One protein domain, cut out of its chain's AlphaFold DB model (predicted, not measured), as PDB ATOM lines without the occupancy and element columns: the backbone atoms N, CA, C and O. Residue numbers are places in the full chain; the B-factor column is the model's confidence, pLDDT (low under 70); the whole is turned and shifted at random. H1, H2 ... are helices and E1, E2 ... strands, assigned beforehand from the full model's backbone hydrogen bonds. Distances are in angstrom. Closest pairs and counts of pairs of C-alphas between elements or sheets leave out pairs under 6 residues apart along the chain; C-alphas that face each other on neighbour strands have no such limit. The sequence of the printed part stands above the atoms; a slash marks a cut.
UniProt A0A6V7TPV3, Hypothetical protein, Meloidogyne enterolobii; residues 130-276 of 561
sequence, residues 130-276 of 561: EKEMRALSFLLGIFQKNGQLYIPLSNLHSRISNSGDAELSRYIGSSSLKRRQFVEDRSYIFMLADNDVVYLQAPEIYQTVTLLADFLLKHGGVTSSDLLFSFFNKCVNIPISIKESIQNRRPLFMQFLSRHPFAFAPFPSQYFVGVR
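What this domain is: This is residues 130 to 276 of the 561 residues of the protein "Hypothetical protein" of Meloidogyne enterolobii (UniProt A0A6V7TPV3). What shape do these atoms make? Two lobes stand end to end, each a small three-strand sheet with four helices about it: H1, E1, H2, H3, H4, E2 and E3 in the first, H5, E4, H6, H7, H8, E5 and E6 in the second. The short stretch 201 to 202 joins them. What are the counts and the size? The printed part has 147 residues with eight named helices and six named strands, in the order just named; the class is mostly helix, and both sheets, E1 E3 E2 and E4 E6 E5, are antiparallel. It is compact, with a radius of gyration of the C-alphas of 16.6 A, yet elongated, spanning 46 by 28 by 25 A.

Where its parts are: Where does the first lobe run? H1, residues 130 to 146, is 24.7 A long from C-alpha 130 at (133.290, 141.600, 183.173). Then come E1, 150 to 152, H2, 153 to 161, H3, 166 to 172, H4, 176 to 185, E2, 190 to 192, and E3, 197 to 200. And the second? H5, residues 203 to 218, is 22.6 A long from C-alpha 203 at (134.599, 133.422, 163.006). Then come E4, 222 to 224, H6, 225 to 234, H7, 240 to 246, H8, 250 to 258, E5, 264 to 266, and E6, 272 to 275, ending at C-alpha 275 (147.157, 130.771, 178.549).

How they stand to each other: How is the first lobe arranged? N 151 and O 198 of E1 and E3 are 2.9 A apart, and N 191 and O 199 of the hairpin E2 and E3 2.8 A, within hydrogen-bond range; H1, H2 and H4 only graze this sheet. H1 touches H3, about perpendicular at 88 degrees, closest at the C-alphas of Ala 135 and Leu 168, 6.3 A, with its residues 131 to 135 alone. How is the second? N 273 and O 223 of E6 and E4 are 2.9 A apart, and N 265 and O 274 of the hairpin E5 and E6 2.8 A; H5, H6 and H8 with this sheet make two layers, helices on one face of a sheet. With residues 212 to 216 alone H5 touches H6 at a steep tilt of 53 degrees, C-alphas 212 and 228 being closest at 7.3 A; with 204 to 208 alone it touches H7, C-alphas 204 and 242 being closest at 7.0 A. What of the helix backbones? Each O i to N i+4 pair is within hydrogen-bond range in H2 to H8, and 12 of 13 are in H1.

The domain as a whole: How far does it reach? The two C-alphas farthest apart, those of Gly 164 and Arg 249, are 47.1 A apart. Are there cuts or doubtful parts? The printed part has no cut, the links between named elements are tight, mean pLDDT of the printed part is 94.6, and no printed residue is under 70.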
ATOM      1  N   GLU A 130     134.481 140.749 183.265       89.88
ATOM      2  CA  GLU A 130     133.290 141.600 183.173       89.88
ATOM      3  C   GLU A 130     133.548 142.875 182.350       89.88
ATOM      4  O   GLU A 130     132.789 143.203 181.433       89.88
ATOM      5  N   LYS A 131     134.653 143.577 182.629       91.88
ATOM      6  CA  LYS A 131     135.026 144.796 181.894       91.88
ATOM      7  C   LYS A 131     135.358 144.497 180.440       91.88
ATOM      8  O   LYS A 131     134.983 145.269 179.559       91.88
ATOM      9  N   GLU A 132     136.013 143.369 180.184       94.50
ATOM     10  CA  GLU A 132     136.314 142.892 178.838       94.50
ATOM     11  C   GLU A 132     135.036 142.573 178.059       94.50
ATOM     12  O   GLU A 132     134.887 143.037 176.928       94.50
ATOM     13  N   MET A 133     134.086 141.855 178.669       94.44
ATOM     14  CA  MET A 133     132.778 141.589 178.065       94.44
ATOM     15  C   MET A 133     132.076 142.892 177.691       94.44
ATOM     16  O   MET A 133     131.681 143.069 176.538       94.44
ATOM     17  N   ARG A 134     131.999 143.846 178.626       95.00
ATOM     18  CA  ARG A 134     131.382 145.159 178.390       95.00
ATOM     19  C   ARG A 134     132.067 145.925 177.257       95.00
ATOM     20  O   ARG A 134     131.391 146.483 176.389       95.00
ATOM     21  N   ALA A 135     133.398 145.928 177.244       95.94
ATOM     22  CA  ALA A 135     134.196 146.591 176.223       95.94
ATOM     23  C   ALA A 135     133.967 146.007 174.832       95.94
ATOM     24  O   ALA A 135     133.680 146.746 173.889       95.94
ATOM     25  N   LEU A 136     134.047 144.686 174.701       96.44
ATOM     26  CA  LEU A 136     133.851 144.015 173.424       96.44
ATOM     27  C   LEU A 136     132.414 144.157 172.934       96.44
ATOM     28  O   LEU A 136     132.216 144.470 171.764       96.44
ATOM     29  N   SER A 137     131.412 144.041 173.805       95.44
ATOM     30  CA  SER A 137     130.015 144.269 173.425       95.44
ATOM     31  C   SER A 137     129.768 145.692 172.931       95.44
ATOM     32  O   SER A 137     129.091 145.878 171.919       95.44
ATOM     33  N   PHE A 138     130.366 146.699 173.575       96.31
ATOM     34  CA  PHE A 138     130.304 148.076 173.088       96.31
ATOM     35  C   PHE A 138     130.943 148.217 171.701       96.31
ATOM     36  O   PHE A 138     130.326 148.781 170.793       96.31
ATOM     37  N   LEU A 139     132.157 147.686 171.517       96.56
ATOM     38  CA  LEU A 139     132.887 147.782 170.252       96.56
ATOM     39  C   LEU A 139     132.166 147.044 169.120       96.56
ATOM     40  O   LEU A 139     131.943 147.631 168.064       96.56
ATOM     41  N   LEU A 140     131.740 145.802 169.346       96.00
ATOM     42  CA  LEU A 140     130.962 145.012 168.389       96.00
ATOM     43  C   LEU A 140     129.629 145.697 168.050       96.00
ATOM     44  O   LEU A 140     129.225 145.722 166.886       96.00
ATOM     45  N   GLY A 141     128.997 146.356 169.024       95.19
ATOM     46  CA  GLY A 141     127.808 147.177 168.798       95.19
ATOM     47  C   GLY A 141     128.025 148.324 167.801       95.19
ATOM     48  O   GLY A 141     127.085 148.709 167.106       95.19
ATOM     49  N   ILE A 142     129.249 148.852 167.670       95.56
ATOM     50  CA  ILE A 142     129.580 149.862 166.648       95.56
ATOM     51  C   ILE A 142     129.547 149.235 165.250       95.56
ATOM     52  O   ILE A 142     128.904 149.786 164.359       95.56
ATOM     53  N   PHE A 143     130.165 148.065 165.058       95.75
ATOM     54  CA  PHE A 143     130.127 147.345 163.775       95.75
ATOM     55  C   PHE A 143     128.697 146.985 163.373       95.75
ATOM     56  O   PHE A 143     128.306 147.180 162.222       95.75
ATOM     57  N   GLN A 144     127.894 146.526 164.336       93.19
ATOM     58  CA  GLN A 144     126.493 146.190 164.109       93.19
ATOM     59  C   GLN A 144     125.673 147.406 163.669       93.19
ATOM     60  O   GLN A 144     124.940 147.314 162.689       93.19
ATOM     61  N   LYS A 145     125.814 148.552 164.351       91.75
ATOM     62  CA  LYS A 145     125.114 149.798 163.988       91.75
ATOM     63  C   LYS A 145     125.525 150.325 162.617       91.75
ATOM     64  O   LYS A 145     124.708 150.916 161.923       91.75
ATOM     65  N   ASN A 146     126.783 150.122 162.241       89.75
ATOM     66  CA  ASN A 146     127.301 150.511 160.936       89.75
ATOM     67  C   ASN A 146     126.942 149.513 159.825       89.75
ATOM     68  O   ASN A 146     127.160 149.832 158.661       89.75
ATOM     69  N   GLY A 147     126.453 148.315 160.166       89.94
ATOM     70  CA  GLY A 147     126.208 147.250 159.198       89.94
ATOM     71  C   GLY A 147     127.478 146.833 158.452       89.94
ATOM     72  O   GLY A 147     127.420 146.430 157.303       89.94
ATOM     73  N   GLN A 148     128.668 146.962 159.035       92.06
ATOM     74  CA  GLN A 148     129.915 146.659 158.323       92.06
ATOM     75  C   GLN A 148     130.804 145.745 159.151       92.06
ATOM     76  O   GLN A 148     130.847 145.839 160.372       92.06
ATOM     77  N   LEU A 149     131.540 144.863 158.466       94.94
ATOM     78  CA  LEU A 149     132.569 144.014 159.078       94.94
ATOM     79  C   LEU A 149     133.913 144.738 159.224       94.94
ATOM     80  O   LEU A 149     134.890 144.148 159.670       94.94
ATOM     81  N   TYR A 150     133.975 146.003 158.819       95.69
ATOM     82  CA  TYR A 150     135.145 146.847 158.958       95.69
ATOM     83  C   TYR A 150     134.716 148.275 159.270       95.69
ATOM     84  O   TYR A 150     133.664 148.717 158.814       95.69
ATOM     85  N   ILE A 151     135.533 148.999 160.028       96.62
ATOM     86  CA  ILE A 151     135.328 150.418 160.326       96.62
ATOM     87  C   ILE A 151     136.681 151.129 160.454       96.62
ATOM     88  O   ILE A 151     137.645 150.535 160.942       96.62
ATOM     89  N   PRO A 152     136.781 152.412 160.070       96.75
ATOM     90  CA  PRO A 152     137.956 153.221 160.375       96.75
ATOM     91  C   PRO A 152     138.213 153.293 161.886       96.75
ATOM     92  O   PRO A 152     137.285 153.490 162.678       96.75
ATOM     93  N   LEU A 153     139.474 153.210 162.299       96.56
ATOM     94  CA  LEU A 153     139.886 153.296 163.702       96.56
ATOM     95  C   LEU A 153     139.480 154.639 164.337       96.56
ATOM     96  O   LEU A 153     139.098 154.696 165.507       96.56
ATOM     97  N   SER A 154     139.474 155.718 163.550       96.00
ATOM     98  CA  SER A 154     138.972 157.034 163.965       96.00
ATOM     99  C   SER A 154     137.500 157.003 164.408       96.00
ATOM    100  O   SER A 154     137.131 157.695 165.363       96.00
ATOM    101  N   ASN A 155     136.667 156.155 163.791       95.06
ATOM    102  CA  ASN A 155     135.277 155.966 164.206       95.06
ATOM    103  C   ASN A 155     135.192 155.275 165.566       95.06
ATOM    104  O   ASN A 155     134.397 155.690 166.408       95.06
ATOM    105  N   LEU A 156     136.033 154.271 165.831       94.75
ATOM    106  CA  LEU A 156     136.108 153.670 167.164       94.75
ATOM    107  C   LEU A 156     136.532 154.707 168.204       94.75
ATOM    108  O   LEU A 156     135.873 154.857 169.230       94.75
ATOM    109  N   HIS A 157     137.589 155.471 167.928       95.12
ATOM    110  CA  HIS A 157     138.080 156.495 168.847       95.12
ATOM    111  C   HIS A 157     137.017 157.541 169.200       95.12
ATOM    112  O   HIS A 157     136.869 157.884 170.379       95.12
ATOM    113  N   SER A 158     136.270 158.036 168.211       94.62
ATOM    114  CA  SER A 158     135.212 159.021 168.448       94.62
ATOM    115  C   SER A 158     134.053 158.422 169.247       94.62
ATOM    116  O   SER A 158     133.613 159.028 170.222       94.62
ATOM    117  N   ARG A 159     133.607 157.202 168.918       94.50
ATOM    118  CA  ARG A 159     132.527 156.516 169.644       94.50
ATOM    119  C   ARG A 159     132.899 156.192 171.087       94.50
ATOM    120  O   ARG A 159     132.074 156.411 171.964       94.50
ATOM    121  N   ILE A 160     134.126 155.734 171.344       93.94
ATOM    122  CA  ILE A 160     134.611 155.477 172.709       93.94
ATOM    123  C   ILE A 160     134.631 156.783 173.513       93.94
ATOM    124  O   ILE A 160     134.097 156.823 174.616       93.94
ATOM    125  N   SER A 161     135.184 157.866 172.949       91.75
ATOM    126  CA  SER A 161     135.255 159.175 173.634       91.75
ATOM    127  C   SER A 161     133.876 159.743 173.961       91.75
ATOM    128  O   SER A 161     133.694 160.351 175.009       91.75
ATOM    129  N   ASN A 162     132.910 159.520 173.070       92.38
ATOM    130  CA  ASN A 162     131.543 160.016 173.191       92.38
ATOM    131  C   ASN A 162     130.588 158.987 173.820       92.38
ATOM    132  O   ASN A 162     129.375 159.150 173.727       92.38
ATOM    133  N   SER A 163     131.110 157.913 174.422       91.81
ATOM    134  CA  SER A 163     130.283 156.866 175.035       91.81
ATOM    135  C   SER A 163     129.533 157.353 176.278       91.81
ATOM    136  O   SER A 163     128.516 156.770 176.635       91.81
ATOM    137  N   GLY A 164     130.041 158.397 176.946       89.56
ATOM    138  CA  GLY A 164     129.554 158.845 178.255       89.56
ATOM    139  C   GLY A 164     129.930 157.904 179.407       89.56
ATOM    140  O   GLY A 164     129.685 158.234 180.563       89.56
ATOM    141  N   ASP A 165     130.564 156.766 179.114       92.19
ATOM    142  CA  ASP A 165     130.986 155.776 180.096       92.19
ATOM    143  C   ASP A 165     132.481 155.964 180.403       92.19
ATOM    144  O   ASP A 165     133.377 155.572 179.642       92.19
ATOM    145  N   ALA A 166     132.747 156.636 181.524       90.19
ATOM    146  CA  ALA A 166     134.100 156.934 181.978       90.19
ATOM    147  C   ALA A 166     134.878 155.667 182.365       90.19
ATOM    148  O   ALA A 166     136.096 155.617 182.172       90.19
ATOM    149  N   GLU A 167     134.199 154.638 182.881       90.50
ATOM    150  CA  GLU A 167     134.837 153.382 183.269       90.50
ATOM    151  C   GLU A 167     135.259 152.587 182.033       90.50
ATOM    152  O   GLU A 167     136.423 152.187 181.924       90.50
ATOM    153  N   LEU A 168     134.353 152.443 181.067       91.56
ATOM    154  CA  LEU A 168     134.628 151.841 179.765       91.56
ATOM    155  C   LEU A 168     135.771 152.568 179.049       91.56
ATOM    156  O   LEU A 168     136.708 151.941 178.554       91.56
ATOM    157  N   SER A 169     135.726 153.901 179.032       90.94
ATOM    158  CA  SER A 169     136.770 154.724 178.419       90.94
ATOM    159  C   SER A 169     138.116 154.552 179.118       90.94
ATOM    160  O   SER A 169     139.151 154.523 178.454       90.94
ATOM    161  N   ARG A 170     138.136 154.410 180.448       90.94
ATOM    162  CA  ARG A 170     139.365 154.144 181.206       90.94
ATOM    163  C   ARG A 170     139.916 152.747 180.926       90.94
ATOM    164  O   ARG A 170     141.132 152.615 180.811       90.94
ATOM    165  N   TYR A 171     139.040 151.750 180.803       92.69
ATOM    166  CA  TYR A 171     139.406 150.361 180.530       92.69
ATOM    167  C   TYR A 171     139.940 150.167 179.104       92.69
ATOM    168  O   TYR A 171     141.028 149.625 178.928       92.69
ATOM    169  N   ILE A 172     139.224 150.665 178.088       93.81
ATOM    170  CA  ILE A 172     139.656 150.579 176.681       93.81
ATOM    171  C   ILE A 172     140.855 151.505 176.421       93.81
ATOM    172  O   ILE A 172     141.772 151.165 175.677       93.81
ATOM    173  N   GLY A 173     140.855 152.697 177.017       91.75
ATOM    174  CA  GLY A 173     141.955 153.648 176.927       91.75
ATOM    175  C   GLY A 173     141.497 155.098 176.799       91.75
ATOM    176  O   GLY A 173     140.639 155.445 175.984       91.75
ATOM    177  N   SER A 174     142.142 155.980 177.564       88.69
ATOM    178  CA  SER A 174     141.865 157.422 177.562       88.69
ATOM    179  C   SER A 174     142.502 158.190 176.398       88.69
ATOM    180  O   SER A 174     142.161 159.347 176.176       88.69
ATOM    181  N   SER A 175     143.409 157.568 175.637       92.44
ATOM    182  CA  SER A 175     144.071 158.169 174.473       92.44
ATOM    183  C   SER A 175     143.912 157.295 173.230       92.44
ATOM    184  O   SER A 175     143.722 156.081 173.334       92.44
ATOM    185  N   SER A 176     144.033 157.893 172.041       94.00
ATOM    186  CA  SER A 176     143.975 157.161 170.765       94.00
ATOM    187  C   SER A 176     145.004 156.031 170.696       94.00
ATOM    188  O   SER A 176     144.671 154.935 170.262       94.00
ATOM    189  N   LEU A 177     146.221 156.258 171.210       94.44
ATOM    190  CA  LEU A 177     147.270 155.238 171.266       94.44
ATOM    191  C   LEU A 177     146.857 154.033 172.124       94.44
ATOM    192  O   LEU A 177     146.977 152.899 171.676       94.44
ATOM    193  N   LYS A 178     146.306 154.267 173.325       94.12
ATOM    194  CA  LYS A 178     145.839 153.180 174.203       94.12
ATOM    195  C   LYS A 178     144.690 152.393 173.572       94.12
ATOM    196  O   LYS A 178     144.684 151.173 173.631       94.12
ATOM    197  N   ARG A 179     143.756 153.083 172.915       95.44
ATOM    198  CA  ARG A 179     142.627 152.446 172.218       95.44
ATOM    199  C   ARG A 179     143.079 151.632 171.009       95.44
ATOM    200  O   ARG A 179     142.508 150.579 170.753       95.44
ATOM    201  N   ARG A 180     144.084 152.113 170.267       96.44
ATOM    202  CA  ARG A 180     144.716 151.345 169.187       96.44
ATOM    203  C   ARG A 180     145.316 150.059 169.748       96.44
ATOM    204  O   ARG A 180     144.938 148.993 169.284       96.44
ATOM    205  N   GLN A 181     146.155 150.170 170.781       95.19
ATOM    206  CA  GLN A 181     146.779 149.013 171.427       95.19
ATOM    207  C   GLN A 181     145.726 148.013 171.920       95.19
ATOM    208  O   GLN A 181     145.853 146.819 171.679       95.19
ATOM    209  N   PHE A 182     144.642 148.502 172.534       95.31
ATOM    210  CA  PHE A 182     143.538 147.657 172.980       95.31
ATOM    211  C   PHE A 182     142.987 146.797 171.836       95.31
ATOM    212  O   PHE A 182     142.858 145.584 171.999       95.31
ATOM    213  N   VAL A 183     142.696 147.410 170.682       96.56
ATOM    214  CA  VAL A 183     142.193 146.718 169.485       96.56
ATOM    215  C   VAL A 183     143.238 145.753 168.914       96.56
ATOM    216  O   VAL A 183     142.889 144.617 168.601       96.56
ATOM    217  N   GLU A 184     144.499 146.174 168.806       95.31
ATOM    218  CA  GLU A 184     145.602 145.354 168.279       95.31
ATOM    219  C   GLU A 184     145.852 144.097 169.125       95.31
ATOM    220  O   GLU A 184     146.018 143.005 168.576       95.31
ATOM    221  N   ASP A 185     145.824 144.225 170.453       94.62
ATOM    222  CA  ASP A 185     146.037 143.104 171.371       94.62
ATOM    223  C   ASP A 185     144.971 142.016 171.168       94.62
ATOM    224  O   ASP A 185     145.263 140.816 171.177       94.62
ATOM    225  N   ARG A 186     143.724 142.423 170.901       96.12
ATOM    226  CA  ARG A 186     142.552 141.541 170.746       96.12
ATOM    227  C   ARG A 186     142.428 140.987 169.328       96.12
ATOM    228  O   ARG A 186     141.347 140.909 168.750       96.12
ATOM    229  N   SER A 187     143.557 140.509 168.818       96.25
ATOM    230  CA  SER A 187     143.769 139.886 167.502       96.25
ATOM    231  C   SER A 187     142.864 138.691 167.165       96.25
ATOM    232  O   SER A 187     142.807 138.272 166.009       96.25
ATOM    233  N   TYR A 188     142.194 138.105 168.162       96.12
ATOM    234  CA  TYR A 188     141.226 137.015 167.994       96.12
ATOM    235  C   TYR A 188     139.822 137.515 167.609       96.12
ATOM    236  O   TYR A 188     139.004 136.725 167.146       96.12
ATOM    237  N   ILE A 189     139.558 138.820 167.760       97.06
ATOM    238  CA  ILE A 189     138.306 139.491 167.368       97.06
ATOM    239  C   ILE A 189     138.569 140.565 166.314       97.06
ATOM    240  O   ILE A 189     137.772 140.722 165.392       97.06
ATOM    241  N   PHE A 190     139.672 141.303 166.426       97.62
ATOM    242  CA  PHE A 190     139.979 142.423 165.544       97.62
ATOM    243  C   PHE A 190     141.242 142.175 164.728       97.62
ATOM    244  O   PHE A 190     142.187 141.534 165.176       97.62
ATOM    245  N   MET A 191     141.274 142.736 163.527       96.75
ATOM    246  CA  MET A 191     142.464 142.828 162.696       96.75
ATOM    247  C   MET A 191     142.623 144.281 162.259       96.75
ATOM    248  O   MET A 191     141.771 144.821 161.558       96.75
ATOM    249  N   LEU A 192     143.688 144.935 162.724       95.75
ATOM    250  CA  LEU A 192     144.009 146.305 162.337       95.75
ATOM    251  C   LEU A 192     144.941 146.288 161.122       95.75
ATOM    252  O   LEU A 192     146.048 145.750 161.189       95.75
ATOM    253  N   ALA A 193     144.487 146.879 160.020       94.56
ATOM    254  CA  ALA A 193     145.279 147.060 158.812       94.56
ATOM    255  C   ALA A 193     146.127 148.344 158.874       94.56
ATOM    256  O   ALA A 193     145.850 149.258 159.650       94.56
ATOM    257  N   ASP A 194     147.146 148.437 158.014       90.25
ATOM    258  CA  ASP A 194     148.114 149.552 158.016       90.25
ATOM    259  C   ASP A 194     147.499 150.907 157.629       90.25
ATOM    260  O   ASP A 194     148.084 151.955 157.878       90.25
ATOM    261  N   ASN A 195     146.306 150.893 157.033       93.06
ATOM    262  CA  ASN A 195     145.527 152.077 156.681       93.06
ATOM    263  C   ASN A 195     144.554 152.512 157.792       93.06
ATOM    264  O   ASN A 195     143.586 153.218 157.511       93.06
ATOM    265  N   ASP A 196     144.774 152.069 159.032       95.38
ATOM    266  CA  ASP A 196     143.931 152.369 160.190       95.38
ATOM    267  C   ASP A 196     142.469 151.935 160.029       95.38
ATOM    268  O   ASP A 196     141.548 152.552 160.571       95.38
ATOM    269  N   VAL A 197     142.241 150.842 159.304       97.19
ATOM    270  CA  VAL A 197     140.936 150.182 159.228       97.19
ATOM    271  C   VAL A 197     140.947 148.952 160.124       97.19
ATOM    272  O   VAL A 197     141.842 148.112 160.045       97.19
ATOM    273  N   VAL A 198     139.935 148.851 160.982       97.88
ATOM    274  CA  VAL A 198     139.714 147.696 161.851       97.88
ATOM    275  C   VAL A 198     138.715 146.775 161.182       97.88
ATOM    276  O   VAL A 198     137.576 147.172 160.941       97.88
ATOM    277  N   TYR A 199     139.133 145.547 160.921       97.81
ATOM    278  CA  TYR A 199     138.295 144.461 160.440       97.81
ATOM    279  C   TYR A 199     137.893 143.560 161.605       97.81
ATOM    280  O   TYR A 199     138.679 143.321 162.524       97.81
ATOM    281  N   LEU A 200     136.677 143.031 161.545       97.31
ATOM    282  CA  LEU A 200     136.277 141.888 162.351       97.31
ATOM    283  C   LEU A 200     136.984 140.638 161.832       97.31
ATOM    284  O   LEU A 200     137.030 140.393 160.625       97.31
ATOM    285  N   GLN A 201     137.535 139.852 162.749       96.12
ATOM    286  CA  GLN A 201     138.183 138.592 162.425       96.12
ATOM    287  C   GLN A 201     137.193 137.560 161.908       96.12
ATOM    288  O   GLN A 201     136.005 137.584 162.249       96.12
ATOM    289  N   ALA A 202     137.716 136.615 161.131       94.88
ATOM    290  CA  ALA A 202     136.961 135.456 160.690       94.88
ATOM    291  C   ALA A 202     136.434 134.661 161.908       94.88
ATOM    292  O   ALA A 202     137.195 134.451 162.864       94.88
ATOM    293  N   PRO A 203     135.164 134.206 161.905       95.69
ATOM    294  CA  PRO A 203     134.599 133.422 163.006       95.69
ATOM    295  C   PRO A 203     135.433 132.197 163.390       95.69
ATOM    296  O   PRO A 203     135.497 131.825 164.562       95.69
ATOM    297  N   GLU A 204     136.107 131.600 162.412       96.12
ATOM    298  CA  GLU A 204     136.939 130.416 162.572       96.12
ATOM    299  C   GLU A 204     138.183 130.679 163.430       96.12
ATOM    300  O   GLU A 204     138.598 129.806 164.198       96.12
ATOM    301  N   ILE A 205     138.761 131.883 163.337       96.88
ATOM    302  CA  ILE A 205     139.905 132.298 164.164       96.88
ATOM    303  C   ILE A 205     139.450 132.447 165.610       96.88
ATOM    304  O   ILE A 205     140.056 131.846 166.495       96.88
ATOM    305  N   TYR A 206     138.359 133.185 165.835       97.06
ATOM    306  CA  TYR A 206     137.774 133.357 167.162       97.06
ATOM    307  C   TYR A 206     137.496 131.997 167.817       97.06
ATOM    308  O   TYR A 206     138.019 131.724 168.894       97.06
ATOM    309  N   GLN A 207     136.768 131.114 167.122       96.12
ATOM    310  CA  GLN A 207     136.407 129.785 167.623       96.12
ATOM    311  C   GLN A 207     137.637 128.934 167.956       96.12
ATOM    312  O   GLN A 207     137.670 128.257 168.983       96.12
ATOM    313  N   THR A 208     138.659 128.957 167.097       97.56
ATOM    314  CA  THR A 208     139.889 128.193 167.335       97.56
ATOM    315  C   THR A 208     140.638 128.726 168.553       97.56
ATOM    316  O   THR A 208     141.044 127.941 169.407       97.56
ATOM    317  N   VAL A 209     140.803 130.048 168.665       98.06
ATOM    318  CA  VAL A 209     141.498 130.671 169.800       98.06
ATOM    319  C   VAL A 209     140.769 130.379 171.112       98.06
ATOM    320  O   VAL A 209     141.422 129.978 172.072       98.06
ATOM    321  N   THR A 210     139.440 130.507 171.154       96.50
ATOM    322  CA  THR A 210     138.669 130.209 172.371       96.50
ATOM    323  C   THR A 210     138.777 128.738 172.761       96.50
ATOM    324  O   THR A 210     139.096 128.446 173.904       96.50
ATOM    325  N   LEU A 211     138.643 127.798 171.816       96.31
ATOM    326  CA  LEU A 211     138.754 126.365 172.123       96.31
ATOM    327  C   LEU A 211     140.139 125.969 172.654       96.31
ATOM    328  O   LEU A 211     140.244 125.114 173.533       96.31
ATOM    329  N   LEU A 212     141.206 126.562 172.115       97.62
ATOM    330  CA  LEU A 212     142.570 126.309 172.584       97.62
ATOM    331  C   LEU A 212     142.828 126.949 173.957       97.62
ATOM    332  O   LEU A 212     143.520 126.351 174.779       97.62
ATOM    333  N   ALA A 213     142.272 128.135 174.219       97.00
ATOM    334  CA  ALA A 213     142.345 128.772 175.532       97.00
ATOM    335  C   ALA A 213     141.598 127.944 176.589       97.00
ATOM    336  O   ALA A 213     142.190 127.603 177.612       97.00
ATOM    337  N   ASP A 214     140.364 127.523 176.300       94.12
ATOM    338  CA  ASP A 214     139.556 126.665 177.176       94.12
ATOM    339  C   ASP A 214     140.275 125.345 177.481       94.12
ATOM    340  O   ASP A 214     140.283 124.873 178.620       94.12
ATOM    341  N   PHE A 215     140.918 124.747 176.470       94.06
ATOM    342  CA  PHE A 215     141.727 123.545 176.662       94.06
ATOM    343  C   PHE A 215     142.853 123.790 177.670       94.06
ATOM    344  O   PHE A 215     143.002 123.014 178.613       94.06
ATOM    345  N   LEU A 216     143.619 124.873 177.513       95.00
ATOM    346  CA  LEU A 216     144.700 125.215 178.439       95.00
ATOM    347  C   LEU A 216     144.182 125.464 179.857       95.00
ATOM    348  O   LEU A 216     144.778 124.966 180.808       95.00
ATOM    349  N   LEU A 217     143.069 126.183 180.009       93.12
ATOM    350  CA  LEU A 217     142.472 126.488 181.313       93.12
ATOM    351  C   LEU A 217     142.023 125.215 182.044       93.12
ATOM    352  O   LEU A 217     142.269 125.081 183.242       93.12
ATOM    353  N   LYS A 218     141.467 124.237 181.322       89.38
ATOM    354  CA  LYS A 218     141.147 122.903 181.867       89.38
ATOM    355  C   LYS A 218     142.385 122.071 182.209       89.38
ATOM    356  O   LYS A 218     142.317 121.195 183.059       89.38
ATOM    357  N   HIS A 219     143.529 122.370 181.595       89.25
ATOM    358  CA  HIS A 219     144.804 121.699 181.860       89.25
ATOM    359  C   HIS A 219     145.687 122.457 182.865       89.25
ATOM    360  O   HIS A 219     146.908 122.318 182.860       89.25
ATOM    361  N   GLY A 220     145.087 123.272 183.739       88.56
ATOM    362  CA  GLY A 220     145.820 124.009 184.773       88.56
ATOM    363  C   GLY A 220     146.531 125.268 184.270       88.56
ATOM    364  O   GLY A 220     147.419 125.779 184.949       88.56
ATOM    365  N   GLY A 221     146.155 125.771 183.093       93.31
ATOM    366  CA  GLY A 221     146.618 127.032 182.510       93.31
ATOM    367  C   GLY A 221     147.879 126.930 181.646       93.31
ATOM    368  O   GLY A 221     148.143 127.823 180.842       93.31
ATOM    369  N   VAL A 222     148.652 125.848 181.746       95.12
ATOM    370  CA  VAL A 222     149.886 125.664 180.972       95.12
ATOM    371  C   VAL A 222     150.108 124.196 180.637       95.12
ATOM    372  O   VAL A 222     149.903 123.321 181.471       95.12
ATOM    373  N   THR A 223     150.553 123.912 179.413       95.19
ATOM    374  CA  THR A 223     150.847 122.538 178.985       95.19
ATOM    375  C   THR A 223     151.932 122.480 177.908       95.19
ATOM    376  O   THR A 223     152.471 123.510 177.490       95.19
ATOM    377  N   SER A 224     152.279 121.269 177.467       95.12
ATOM    378  CA  SER A 224     153.184 121.063 176.336       95.12
ATOM    379  C   SER A 224     152.532 121.469 175.011       95.12
ATOM    380  O   SER A 224     151.338 121.255 174.779       95.12
ATOM    381  N   SER A 225     153.323 122.031 174.100       95.50
ATOM    382  CA  SER A 225     152.849 122.371 172.759       95.50
ATOM    383  C   SER A 225     152.483 121.131 171.941       95.50
ATOM    384  O   SER A 225     151.580 121.223 171.116       95.50
ATOM    385  N   ASP A 226     153.105 119.974 172.190       94.44
ATOM    386  CA  ASP A 226     152.739 118.681 171.589       94.44
ATOM    387  C   ASP A 226     151.303 118.297 171.931       94.44
ATOM    388  O   ASP A 226     150.525 117.961 171.037       94.44
ATOM    389  N   LEU A 227     150.940 118.378 173.215       94.06
ATOM    390  CA  LEU A 227     149.606 118.017 173.676       94.06
ATOM    391  C   LEU A 227     148.558 118.973 173.104       94.06
ATOM    392  O   LEU A 227     147.555 118.531 172.541       94.06
ATOM    393  N   LEU A 228     148.827 120.281 173.160       96.12
ATOM    394  CA  LEU A 228     147.930 121.287 172.593       96.12
ATOM    395  C   LEU A 228     147.776 121.124 171.069       96.12
ATOM    396  O   LEU A 228     146.677 121.260 170.534       96.12
ATOM    397  N   PHE A 229     148.858 120.794 170.361       96.88
ATOM    398  CA  PHE A 229     148.831 120.553 168.919       96.88
ATOM    399  C   PHE A 229     148.108 119.245 168.555       96.88
ATOM    400  O   PHE A 229     147.360 119.187 167.578       96.88
ATOM    401  N   SER A 230     148.273 118.197 169.362       95.44
ATOM    402  CA  SER A 230     147.515 116.947 169.248       95.44
ATOM    403  C   SER A 230     146.014 117.202 169.412       95.44
ATOM    404  O   SER A 230     145.222 116.768 168.569       95.44
ATOM    405  N   PHE A 231     145.624 117.986 170.425       95.44
ATOM    406  CA  PHE A 231     144.247 118.448 170.599       95.44
ATOM    407  C   PHE A 231     143.763 119.248 169.386       95.44
ATOM    408  O   PHE A 231     142.697 118.941 168.853       95.44
ATOM    409  N   PHE A 232     144.558 120.204 168.893       96.94
ATOM    410  CA  PHE A 232     144.226 120.994 167.705       96.94
ATOM    411  C   PHE A 232     143.871 120.107 166.497       96.94
ATOM    412  O   PHE A 232     142.848 120.308 165.838       96.94
ATOM    413  N   ASN A 233     144.674 119.074 166.235       94.81
ATOM    414  CA  ASN A 233     144.450 118.173 165.106       94.81
ATOM    415  C   ASN A 233     143.214 117.281 165.307       94.81
ATOM    416  O   ASN A 233     142.420 117.112 164.377       94.81
ATOM    417  N   LYS A 234     143.017 116.745 166.519       94.38
ATOM    418  CA  LYS A 234     141.932 115.798 166.838       94.38
ATOM    419  C   LYS A 234     140.573 116.464 167.068       94.38
ATOM    420  O   LYS A 234     139.545 115.833 166.847       94.38
ATOM    421  N   CYS A 235     140.542 117.721 167.509       93.94
ATOM    422  CA  CYS A 235     139.304 118.395 167.886       93.94
ATOM    423  C   CYS A 235     138.408 118.637 166.662       93.94
ATOM    424  O   CYS A 235     138.787 119.349 165.731       93.94
ATOM    425  N   VAL A 236     137.209 118.047 166.665       93.75
ATOM    426  CA  VAL A 236     136.232 118.140 165.562       93.75
ATOM    427  C   VAL A 236     135.663 119.554 165.425       93.75
ATOM    428  O   VAL A 236     135.339 119.988 164.325       93.75
ATOM    429  N   ASN A 237     135.605 120.300 166.529       94.12
ATOM    430  CA  ASN A 237     135.042 121.649 166.560       94.12
ATOM    431  C   ASN A 237     135.993 122.722 166.011       94.12
ATOM    432  O   ASN A 237     135.584 123.872 165.879       94.12
ATOM    433  N   ILE A 238     137.247 122.378 165.705       95.06
ATOM    434  CA  ILE A 238     138.180 123.309 165.064       95.06
ATOM    435  C   ILE A 238     137.926 123.300 163.551       95.06
ATOM    436  O   ILE A 238     138.044 122.234 162.935       95.06
ATOM    437  N   PRO A 239     137.616 124.460 162.936       94.44
ATOM    438  CA  PRO A 239     137.302 124.547 161.514       94.44
ATOM    439  C   PRO A 239     138.414 124.008 160.615       94.44
ATOM    440  O   PRO A 239     139.600 124.288 160.817       94.44
ATOM    441  N   ILE A 240     138.019 123.272 159.574       93.19
ATOM    442  CA  ILE A 240     138.962 122.640 158.646       93.19
ATOM    443  C   ILE A 240     139.830 123.665 157.911       93.19
ATOM    444  O   ILE A 240     141.016 123.425 157.733       93.19
ATOM    445  N   SER A 241     139.285 124.845 157.602       93.44
ATOM    446  CA  SER A 241     140.011 125.946 156.959       93.44
ATOM    447  C   SER A 241     141.244 126.385 157.756       93.44
ATOM    448  O   SER A 241     142.286 126.683 157.174       93.44
ATOM    449  N   ILE A 242     141.163 126.375 159.091       95.31
ATOM    450  CA  ILE A 242     142.293 126.703 159.969       95.31
ATOM    451  C   ILE A 242     143.308 125.555 159.996       95.31
ATOM    452  O   ILE A 242     144.515 125.795 159.924       95.31
ATOM    453  N   LYS A 243     142.841 124.300 160.044       93.75
ATOM    454  CA  LYS A 243     143.719 123.117 159.985       93.75
ATOM    455  C   LYS A 243     144.493 123.044 158.671       93.75
ATOM    456  O   LYS A 243     145.703 122.825 158.686       93.75
ATOM    457  N   GLU A 244     143.818 123.283 157.550       93.62
ATOM    458  CA  GLU A 244     144.408 123.327 156.211       93.62
ATOM    459  C   GLU A 244     145.414 124.467 156.074       93.62
ATOM    460  O   GLU A 244     146.507 124.266 155.552       93.62
ATOM    461  N   SER A 245     145.085 125.642 156.607       92.19
ATOM    462  CA  SER A 245     145.986 126.792 156.645       92.19
ATOM    463  C   SER A 245     147.288 126.506 157.415       92.19
ATOM    464  O   SER A 245     148.371 126.888 156.968       92.19
ATOM    465  N   ILE A 246     147.197 125.815 158.554       92.81
ATOM    466  CA  ILE A 246     148.353 125.426 159.377       92.81
ATOM    467  C   ILE A 246     149.059 124.181 158.806       92.81
ATOM    468  O   ILE A 246     150.211 123.905 159.148       92.81
ATOM    469  N   GLN A 247     148.402 123.442 157.906       89.94
ATOM    470  CA  GLN A 247     148.914 122.255 157.210       89.94
ATOM    471  C   GLN A 247     149.408 121.148 158.150       89.94
ATOM    472  O   GLN A 247     150.340 120.418 157.816       89.94
ATOM    473  N   ASN A 248     148.841 121.053 159.356       85.94
ATOM    474  CA  ASN A 248     149.340 120.175 160.420       85.94
ATOM    475  C   ASN A 248     150.857 120.343 160.669       85.94
ATOM    476  O   ASN A 248     151.550 119.394 161.042       85.94
ATOM    477  N   ARG A 249     151.397 121.556 160.480       91.44
ATOM    478  CA  ARG A 249     152.807 121.864 160.740       91.44
ATOM    479  C   ARG A 249     152.952 122.580 162.068       91.44
ATOM    480  O   ARG A 249     152.497 123.709 162.240       91.44
ATOM    481  N   ARG A 250     153.690 121.957 162.984       92.56
ATOM    482  CA  ARG A 250     153.961 122.507 164.315       92.56
ATOM    483  C   ARG A 250     154.557 123.927 164.305       92.56
ATOM    484  O   ARG A 250     154.069 124.745 165.078       92.56
ATOM    485  N   PRO A 251     155.518 124.294 163.432       94.94
ATOM    486  CA  PRO A 251     156.016 125.673 163.385       94.94
ATOM    487  C   PRO A 251     154.935 126.702 163.019       94.94
ATOM    488  O   PRO A 251     154.886 127.778 163.608       94.94
ATOM    489  N   LEU A 252     154.034 126.359 162.090       95.81
ATOM    490  CA  LEU A 252     152.915 127.228 161.706       95.81
ATOM    491  C   LEU A 252     151.873 127.323 162.823       95.81
ATOM    492  O   LEU A 252     151.320 128.394 163.052       95.81
ATOM    493  N   PHE A 253     151.658 126.236 163.566       97.38
ATOM    494  CA  PHE A 253     150.813 126.245 164.756       97.38
ATOM    495  C   PHE A 253     151.374 127.166 165.850       97.38
ATOM    496  O   PHE A 253     150.664 128.026 166.364       97.38
ATOM    497  N   MET A 254     152.671 127.070 166.153       97.38
ATOM    498  CA  MET A 254     153.316 127.969 167.119       97.38
ATOM    499  C   MET A 254     153.296 129.430 166.648       97.38
ATOM    500  O   MET A 254     153.093 130.343 167.453       97.38
ATOM    501  N   GLN A 255     153.441 129.664 165.340       96.62
ATOM    502  CA  GLN A 255     153.275 130.991 164.751       96.62
ATOM    503  C   GLN A 255     151.838 131.508 164.912       96.62
ATOM    504  O   GLN A 255     151.659 132.679 165.244       96.62
ATOM    505  N   PHE A 256     150.827 130.658 164.709       97.44
ATOM    506  CA  PHE A 256     149.422 130.997 164.937       97.44
ATOM    507  C   PHE A 256     149.190 131.435 166.388       97.44
ATOM    508  O   PHE A 256     148.681 132.531 166.613       97.44
ATOM    509  N   LEU A 257     149.659 130.660 167.373       97.88
ATOM    510  CA  LEU A 257     149.546 131.029 168.792       97.88
ATOM    511  C   LEU A 257     150.241 132.363 169.102       97.88
ATOM    512  O   LEU A 257     149.693 133.205 169.809       97.88
ATOM    513  N   SER A 258     151.427 132.585 168.528       96.44
ATOM    514  CA  SER A 258     152.213 133.811 168.733       96.44
ATOM    515  C   SER A 258     151.545 135.068 168.163       96.44
ATOM    516  O   SER A 258     151.829 136.171 168.623       96.44
ATOM    517  N   ARG A 259     150.647 134.923 167.178       96.19
ATOM    518  CA  ARG A 259     149.834 136.031 166.643       96.19
ATOM    519  C   ARG A 259     148.673 136.417 167.555       96.19
ATOM    520  O   ARG A 259     148.072 137.463 167.333       96.19
ATOM    521  N   HIS A 260     148.399 135.619 168.586       97.38
ATOM    522  CA  HIS A 260     147.347 135.863 169.566       97.38
ATOM    523  C   HIS A 260     147.919 136.054 170.981       97.38
ATOM    524  O   HIS A 260     147.546 135.332 171.911       97.38
ATOM    525  N   PRO A 261     148.804 137.054 171.183       94.88
ATOM    526  CA  PRO A 261     149.531 137.251 172.436       94.88
ATOM    527  C   PRO A 261     148.640 137.721 173.588       94.88
ATOM    528  O   PRO A 261     149.110 137.788 174.715       94.88
ATOM    529  N   PHE A 262     147.377 138.073 173.338       94.69
ATOM    530  CA  PHE A 262     146.415 138.360 174.399       94.69
ATOM    531  C   PHE A 262     145.879 137.089 175.064       94.69
ATOM    532  O   PHE A 262     145.604 137.117 176.263       94.69
ATOM    533  N   ALA A 263     145.779 135.994 174.303       96.62
ATOM    534  CA  ALA A 263     145.269 134.702 174.755       96.62
ATOM    535  C   ALA A 263     146.393 133.745 175.172       96.62
ATOM    536  O   ALA A 263     146.250 133.040 176.167       96.62
ATOM    537  N   PHE A 264     147.520 133.740 174.449       98.06
ATOM    538  CA  PHE A 264     148.573 132.739 174.625       98.06
ATOM    539  C   PHE A 264     149.932 133.337 174.988       98.06
ATOM    540  O   PHE A 264     150.281 134.469 174.636       98.06
ATOM    541  N   ALA A 265     150.732 132.521 175.662       97.19
ATOM    542  CA  ALA A 265     152.132 132.754 175.966       97.19
ATOM    543  C   ALA A 265     152.962 131.521 175.559       97.19
ATOM    544  O   ALA A 265     153.246 130.660 176.397       97.19
ATOM    545  N   PRO A 266     153.339 131.395 174.273       97.19
ATOM    546  CA  PRO A 266     154.322 130.406 173.847       97.19
ATOM    547  C   PRO A 266     155.663 130.656 174.537       97.19
ATOM    548  O   PRO A 266     156.157 131.784 174.531       97.19
ATOM    549  N   PHE A 267     156.248 129.621 175.129       96.56
ATOM    550  CA  PHE A 267     157.523 129.735 175.831       96.56
ATOM    551  C   PHE A 267     158.705 129.854 174.849       96.56
ATOM    552  O   PHE A 267     158.577 129.430 173.696       96.56
ATOM    553  N   PRO A 268     159.871 130.384 175.275       95.69
ATOM    554  CA  PRO A 268     161.041 130.558 174.409       95.69
ATOM    555  C   PRO A 268     161.524 129.262 173.755       95.69
ATOM    556  O   PRO A 268     161.857 129.267 172.570       95.69
ATOM    557  N   SER A 269     161.506 128.147 174.492       93.88
ATOM    558  CA  SER A 269     161.862 126.832 173.945       93.88
ATOM    559  C   SER A 269     160.842 126.278 172.946       93.88
ATOM    560  O   SER A 269     161.115 125.292 172.268       93.88
ATOM    561  N   GLN A 270     159.652 126.882 172.873       94.12
ATOM    562  CA  GLN A 270     158.485 126.407 172.131       94.12
ATOM    563  C   GLN A 270     157.939 125.046 172.596       94.12
ATOM    564  O   GLN A 270     156.969 124.558 172.012       94.12
ATOM    565  N   TYR A 271     158.487 124.441 173.656       94.31
ATOM    566  CA  TYR A 271     157.975 123.183 174.208       94.31
ATOM    567  C   TYR A 271     156.707 123.362 175.032       94.31
ATOM    568  O   TYR A 271     155.908 122.434 175.112       94.31
ATOM    569  N   PHE A 272     156.489 124.549 175.596       96.44
ATOM    570  CA  PHE A 272     155.336 124.835 176.443       96.44
ATOM    571  C   PHE A 272     154.536 126.033 175.938       96.44
ATOM    572  O   PHE A 272     155.055 126.923 175.255       96.44
ATOM    573  N   VAL A 273     153.252 126.050 176.286       97.44
ATOM    574  CA  VAL A 273     152.326 127.150 176.008       97.44
ATOM    575  C   VAL A 273     151.484 127.391 177.251       97.44
ATOM    576  O   VAL A 273     150.833 126.474 177.749       97.44
ATOM    577  N   GLY A 274     151.503 128.630 177.739       97.00
ATOM    578  CA  GLY A 274     150.578 129.111 178.762       97.00
ATOM    579  C   GLY A 274     149.396 129.846 178.136       97.00
ATOM    580  O   GLY A 274     149.525 130.452 177.068       97.00
ATOM    581  N   VAL A 275     148.249 129.823 178.804       96.69
ATOM    582  CA  VAL A 275     147.157 130.771 178.549       96.69
ATOM    583  C   VAL A 275     147.441 132.079 179.295       96.69
ATOM    584  O   VAL A 275     148.258 132.121 180.207       96.69
ATOM    585  N   ARG A 276     146.833 133.196 178.911       93.94
ATOM    586  CA  ARG A 276     147.048 134.467 179.622       93.94
ATOM    587  C   ARG A 276     145.855 134.933 180.428       93.94
ATOM    588  O   ARG A 276     146.070 135.644 181.403       93.94
TER     589      ARG A 276